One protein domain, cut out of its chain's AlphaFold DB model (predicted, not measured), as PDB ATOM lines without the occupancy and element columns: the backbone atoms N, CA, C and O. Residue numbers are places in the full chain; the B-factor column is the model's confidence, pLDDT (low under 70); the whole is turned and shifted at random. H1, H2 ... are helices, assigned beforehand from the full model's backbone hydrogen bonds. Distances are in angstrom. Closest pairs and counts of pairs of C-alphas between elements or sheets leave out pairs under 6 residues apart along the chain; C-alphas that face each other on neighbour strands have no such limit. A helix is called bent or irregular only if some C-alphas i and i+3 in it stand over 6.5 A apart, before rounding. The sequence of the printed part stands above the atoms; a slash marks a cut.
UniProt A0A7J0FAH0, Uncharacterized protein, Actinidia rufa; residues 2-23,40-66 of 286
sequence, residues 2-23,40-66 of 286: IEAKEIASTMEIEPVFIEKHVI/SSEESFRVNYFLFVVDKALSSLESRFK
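AT A GLANCE: This is residues 2 to 23 and 40 to 66 of the 286 residues of an uncharacterized protein of Actinidia rufa (UniProt A0A7J0FAH0). One long bent helix, H2, sticks out with residues 46 to 66; residues 11 to 23, leading from the short helix H1, pass its beginning. The printed part has 49 residues with named helices H1 then H2, no named strand: all helix. It is flat, 43 by 33 by 13 A, only just extended, close to loose: radius of gyration of the C-alphas 15.0 A.

HOW THE PARTS SIT: H2, residues 41 to 66, assigned as one helix by hydrogen bonds, is bent: C-alphas 48 and 51 are 6.6 A apart. Its arms, residues 41 to 48 (H2a) and 51 to 66 (H2b), stand at a shallow tilt of 24 degrees. H1, residues 2 to 10, is apart from both. Every O i to N i+4 pair is within hydrogen-bond range in H1 and H2a, 10 of 12 in H2b.

IN THESE COORDINATES: H2b, 22.3 A long, ends at C-alpha 66 (193.248, 265.353, 372.888). H1 begins at C-alpha 2 (218.263, 250.362, 356.351).

THE WHOLE: Across the cut of residues 24 to 39, C-alphas 23 and 40 are 15.3 A apart. Residues 20 to 22 have pLDDT under 70.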
ATOM      1  N   ILE A   2     216.984 249.845 356.880       79.38
ATOM      2  CA  ILE A   2     218.263 250.362 356.351       79.38
ATOM      3  C   ILE A   2     219.034 251.146 357.433       79.38
ATOM      4  O   ILE A   2     220.146 250.764 357.768       79.38
ATOM      5  N   GLU A   3     218.386 252.107 358.100       84.56
ATOM      6  CA  GLU A   3     219.003 252.878 359.199       84.56
ATOM      7  C   GLU A   3     219.484 252.006 360.372       84.56
ATOM      8  O   GLU A   3     220.547 252.233 360.937       84.56
ATOM      9  N   ALA A   4     218.732 250.964 360.738       81.19
ATOM     10  CA  ALA A   4     219.146 250.051 361.805       81.19
ATOM     11  C   ALA A   4     220.410 249.258 361.422       81.19
ATOM     12  O   ALA A   4     221.265 249.028 362.275       81.19
ATOM     13  N   LYS A   5     220.552 248.879 360.143       85.38
ATOM     14  CA  LYS A   5     221.756 248.220 359.612       85.38
ATOM     15  C   LYS A   5     222.956 249.169 359.587       85.38
ATOM     16  O   LYS A   5     224.066 248.747 359.897       85.38
ATOM     17  N   GLU A   6     222.736 250.444 359.273       88.62
ATOM     18  CA  GLU A   6     223.768 251.488 359.330       88.62
ATOM     19  C   GLU A   6     224.237 251.746 360.769       88.62
ATOM     20  O   GLU A   6     225.442 251.805 361.020       88.62
ATOM     21  N   ILE A   7     223.312 251.818 361.734       87.75
ATOM     22  CA  ILE A   7     223.638 251.951 363.162       87.75
ATOM     23  C   ILE A   7     224.419 250.729 363.649       87.75
ATOM     24  O   ILE A   7     225.457 250.892 364.279       87.75
ATOM     25  N   ALA A   8     223.965 249.515 363.332       86.81
ATOM     26  CA  ALA A   8     224.669 248.287 363.701       86.81
ATOM     27  C   ALA A   8     226.094 248.259 363.123       86.81
ATOM     28  O   ALA A   8     227.040 248.007 363.861       86.81
ATOM     29  N   SER A   9     226.259 248.644 361.852       88.31
ATOM     30  CA  SER A   9     227.575 248.758 361.208       88.31
ATOM     31  C   SER A   9     228.459 249.814 361.880       88.31
ATOM     32  O   SER A   9     229.646 249.587 362.080       88.31
ATOM     33  N   THR A  10     227.877 250.948 362.289       92.88
ATOM     34  CA  THR A  10     228.575 252.003 363.048       92.88
ATOM     35  C   THR A  10     229.013 251.518 364.431       92.88
ATOM     36  O   THR A  10     230.035 251.956 364.947       92.88
ATOM     37  N   MET A  11     228.239 250.617 365.040       91.88
ATOM     38  CA  MET A  11     228.538 250.009 366.337       91.88
ATOM     39  C   MET A  11     229.395 248.739 366.225       91.88
ATOM     40  O   MET A  11     229.586 248.071 367.237       91.88
ATOM     41  N   GLU A  12     229.892 248.402 365.028       89.19
ATOM     42  CA  GLU A  12     230.656 247.174 364.744       89.19
ATOM     43  C   GLU A  12     229.901 245.879 365.122       89.19
ATOM     44  O   GLU A  12     230.495 244.850 365.437       89.19
ATOM     45  N   ILE A  13     228.565 245.919 365.084       86.19
ATOM     46  CA  ILE A  13     227.681 244.776 365.330       86.19
ATOM     47  C   ILE A  13     227.224 244.211 363.987       86.19
ATOM     48  O   ILE A  13     226.717 244.942 363.133       86.19
ATOM     49  N   GLU A  14     227.345 242.895 363.814       85.00
ATOM     50  CA  GLU A  14     226.871 242.214 362.611       85.00
ATOM     51  C   GLU A  14     225.335 242.339 362.481       85.00
ATOM     52  O   GLU A  14     224.598 241.902 363.371       85.00
ATOM     53  N   PRO A  15     224.812 242.939 361.391       80.00
ATOM     54  CA  PRO A  15     223.391 243.254 361.249       80.00
ATOM     55  C   PRO A  15     222.576 242.054 360.735       80.00
ATOM     56  O   PRO A  15     221.864 242.155 359.730       80.00
ATOM     57  N   VAL A  16     222.684 240.911 361.414       82.69
ATOM     58  CA  VAL A  16     221.996 239.660 361.067       82.69
ATOM     59  C   VAL A  16     220.997 239.298 362.164       82.69
ATOM     60  O   VAL A  16     221.330 239.256 363.348       82.69
ATOM     61  N   PHE A  17     219.750 239.021 361.775       77.50
ATOM     62  CA  PHE A  17     218.762 238.476 362.700       77.50
ATOM     63  C   PHE A  17     219.059 236.998 362.944       77.50
ATOM     64  O   PHE A  17     218.949 236.176 362.039       77.50
ATOM     65  N   ILE A  18     219.419 236.655 364.180       74.88
ATOM     66  CA  ILE A  18     219.635 235.263 364.572       74.88
ATOM     67  C   ILE A  18     218.278 234.555 364.604       74.88
ATOM     68  O   ILE A  18     217.391 234.909 365.387       74.88
ATOM     69  N   GLU A  19     218.112 233.541 363.760       72.19
ATOM     70  CA  GLU A  19     216.933 232.682 363.775       72.19
ATOM     71  C   GLU A  19     216.953 231.787 365.020       72.19
ATOM     72  O   GLU A  19     217.917 231.068 365.291       72.19
ATOM     73  N   LYS A  20     215.882 231.837 365.819       69.69
ATOM     74  CA  LYS A  20     215.733 230.934 366.964       69.69
ATOM     75  C   LYS A  20     215.448 229.526 366.450       69.69
ATOM     76  O   LYS A  20     214.521 229.327 365.671       69.69
ATOM     77  N   HIS A  21     216.208 228.545 366.930       65.56
ATOM     78  CA  HIS A  21     215.996 227.146 366.573       65.56
ATOM     79  C   HIS A  21     214.601 226.673 367.016       65.56
ATOM     80  O   HIS A  21     214.270 226.700 368.205       65.56
ATOM     81  N   VAL A  22     213.787 226.222 366.061       69.69
ATOM     82  CA  VAL A  22     212.448 225.686 366.330       69.69
ATOM     83  C   VAL A  22     212.584 224.259 366.857       69.69
ATOM     84  O   VAL A  22     212.920 223.332 366.120       69.69
ATOM     85  N   ILE A  23     212.321 224.062 368.150       73.94
ATOM     86  CA  ILE A  23     212.345 222.734 368.774       73.94
ATOM     87  C   ILE A  23     211.110 221.956 368.316       73.94
ATOM     88  O   ILE A  23     209.991 222.237 368.739       73.94
ATOM     89  N   SER A  40     209.274 234.808 359.901       81.25
ATOM     90  CA  SER A  40     210.723 235.026 359.878       81.25
ATOM     91  C   SER A  40     211.171 235.766 361.146       81.25
ATOM     92  O   SER A  40     210.415 236.550 361.733       81.25
ATOM     93  N   SER A  41     212.417 235.559 361.581       76.62
ATOM     94  CA  SER A  41     213.008 236.298 362.708       76.62
ATOM     95  C   SER A  41     212.885 237.818 362.510       76.62
ATOM     96  O   SER A  41     212.544 238.542 363.447       76.62
ATOM     97  N   GLU A  42     213.032 238.282 361.270       81.62
ATOM     98  CA  GLU A  42     212.837 239.670 360.857       81.62
ATOM     99  C   GLU A  42     211.382 240.143 361.025       81.62
ATOM    100  O   GLU A  42     211.116 241.203 361.601       81.62
ATOM    101  N   GLU A  43     210.421 239.349 360.553       83.88
ATOM    102  CA  GLU A  43     208.994 239.678 360.620       83.88
ATOM    103  C   GLU A  43     208.479 239.645 362.058       83.88
ATOM    104  O   GLU A  43     207.739 240.538 362.473       83.88
ATOM    105  N   SER A  44     208.936 238.680 362.855       83.62
ATOM    106  CA  SER A  44     208.602 238.592 364.275       83.62
ATOM    107  C   SER A  44     209.121 239.803 365.059       83.62
ATOM    108  O   SER A  44     208.392 240.348 365.886       83.62
ATOM    109  N   PHE A  45     210.336 240.290 364.772       83.69
ATOM    110  CA  PHE A  45     210.862 241.521 365.369       83.69
ATOM    111  C   PHE A  45     210.046 242.743 364.937       83.69
ATOM    112  O   PHE A  45     209.685 243.585 365.766       83.69
ATOM    113  N   ARG A  46     209.715 242.837 363.645       86.56
ATOM    114  CA  ARG A  46     208.911 243.939 363.115       86.56
ATOM    115  C   ARG A  46     207.545 244.009 363.797       86.56
ATOM    116  O   ARG A  46     207.160 245.086 364.240       86.56
ATOM    117  N   VAL A  47     206.835 242.888 363.894       86.44
ATOM    118  CA  VAL A  47     205.470 242.846 364.437       86.44
ATOM    119  C   VAL A  47     205.466 242.952 365.960       86.44
ATOM    120  O   VAL A  47     204.819 243.839 366.512       86.44
ATOM    121  N   ASN A  48     206.231 242.110 366.654       86.44
ATOM    122  CA  ASN A  48     206.127 241.990 368.111       86.44
ATOM    123  C   ASN A  48     206.854 243.100 368.870       86.44
ATOM    124  O   ASN A  48     206.534 243.362 370.028       86.44
ATOM    125  N   TYR A  49     207.848 243.740 368.249       85.75
ATOM    126  CA  TYR A  49     208.639 244.777 368.901       85.75
ATOM    127  C   TYR A  49     208.452 246.139 368.243       85.75
ATOM    128  O   TYR A  49     207.976 247.069 368.891       85.75
ATOM    129  N   PHE A  50     208.809 246.277 366.962       87.06
ATOM    130  CA  PHE A  50     208.825 247.591 366.319       87.06
ATOM    131  C   PHE A  50     207.423 248.205 366.226       87.06
ATOM    132  O   PHE A  50     207.221 249.320 366.707       87.06
ATOM    133  N   LEU A  51     206.449 247.475 365.670       91.44
ATOM    134  CA  LEU A  51     205.068 247.954 365.577       91.44
ATOM    135  C   LEU A  51     204.471 248.193 366.960       91.44
ATOM    136  O   LEU A  51     203.916 249.257 367.191       91.44
ATOM    137  N   PHE A  52     204.701 247.297 367.922       90.44
ATOM    138  CA  PHE A  52     204.245 247.505 369.296       90.44
ATOM    139  C   PHE A  52     204.769 248.815 369.914       90.44
ATOM    140  O   PHE A  52     204.008 249.564 370.529       90.44
ATOM    141  N   VAL A  53     206.061 249.128 369.755       91.75
ATOM    142  CA  VAL A  53     206.645 250.382 370.263       91.75
ATOM    143  C   VAL A  53     206.041 251.595 369.554       91.75
ATOM    144  O   VAL A  53     205.719 252.584 370.219       91.75
ATOM    145  N   VAL A  54     205.850 251.519 368.234       93.19
ATOM    146  CA  VAL A  54     205.210 252.580 367.445       93.19
ATOM    147  C   VAL A  54     203.762 252.785 367.889       93.19
ATOM    148  O   VAL A  54     203.381 253.913 368.184       93.19
ATOM    149  N   ASP A  55     202.988 251.717 368.048       92.19
ATOM    150  CA  ASP A  55     201.595 251.764 368.494       92.19
ATOM    151  C   ASP A  55     201.477 252.347 369.902       92.19
ATOM    152  O   ASP A  55     200.592 253.162 370.178       92.19
ATOM    153  N   LYS A  56     202.404 252.004 370.807       88.75
ATOM    154  CA  LYS A  56     202.465 252.615 372.142       88.75
ATOM    155  C   LYS A  56     202.838 254.092 372.085       88.75
ATOM    156  O   LYS A  56     202.257 254.881 372.834       88.75
ATOM    157  N   ALA A  57     203.761 254.488 371.211       91.25
ATOM    158  CA  ALA A  57     204.108 255.892 371.013       91.25
ATOM    159  C   ALA A  57     202.927 256.689 370.434       91.25
ATOM    160  O   ALA A  57     202.612 257.761 370.954       91.25
ATOM    161  N   LEU A  58     202.232 256.143 369.432       91.81
ATOM    162  CA  LEU A  58     201.024 256.719 368.839       91.81
ATOM    163  C   LEU A  58     199.913 256.858 369.881       91.81
ATOM    164  O   LEU A  58     199.436 257.966 370.111       91.81
ATOM    165  N   SER A  59     199.599 255.787 370.612       89.56
ATOM    166  CA  SER A  59     198.597 255.808 371.689       89.56
ATOM    167  C   SER A  59     198.933 256.852 372.767       89.56
ATOM    168  O   SER A  59     198.063 257.571 373.262       89.56
ATOM    169  N   SER A  60     200.217 256.983 373.126       87.56
ATOM    170  CA  SER A  60     200.692 257.994 374.081       87.56
ATOM    171  C   SER A  60     200.578 259.424 373.535       87.56
ATOM    172  O   SER A  60     200.344 260.370 374.294       87.56
ATOM    173  N   LEU A  61     200.752 259.610 372.227       89.88
ATOM    174  CA  LEU A  61     200.589 260.897 371.559       89.88
ATOM    175  C   LEU A  61     199.116 261.286 371.425       89.88
ATOM    176  O   LEU A  61     198.786 262.437 371.691       89.88
ATOM    177  N   GLU A  62     198.223 260.355 371.093       89.88
ATOM    178  CA  GLU A  62     196.791 260.629 370.929       89.88
ATOM    179  C   GLU A  62     196.164 261.265 372.170       89.88
ATOM    180  O   GLU A  62     195.437 262.254 372.069       89.88
ATOM    181  N   SER A  63     196.466 260.727 373.356       82.25
ATOM    182  CA  SER A  63     195.971 261.286 374.618       82.25
ATOM    183  C   SER A  63     196.443 262.732 374.817       82.25
ATOM    184  O   SER A  63     195.650 263.614 375.157       82.25
ATOM    185  N   ARG A  64     197.715 263.011 374.503       84.38
ATOM    186  CA  ARG A  64     198.287 264.362 374.580       84.38
ATOM    187  C   ARG A  64     197.682 265.306 373.543       84.38
ATOM    188  O   ARG A  64     197.368 266.441 373.880       84.38
ATOM    189  N   PHE A  65     197.437 264.851 372.315       86.00
ATOM    190  CA  PHE A  65     196.747 265.656 371.301       86.00
ATOM    191  C   PHE A  65     195.321 266.009 371.725       86.00
ATOM    192  O   PHE A  65     194.912 267.158 371.576       86.00
ATOM    193  N   LYS A  66     194.581 265.072 372.328       87.31
ATOM    194  CA  LYS A  66     193.248 265.353 372.888       87.31
ATOM    195  C   LYS A  66     193.312 266.403 374.000       87.31
ATOM    196  O   LYS A  66     192.447 267.276 374.061       87.31
TER     197      LYS A  66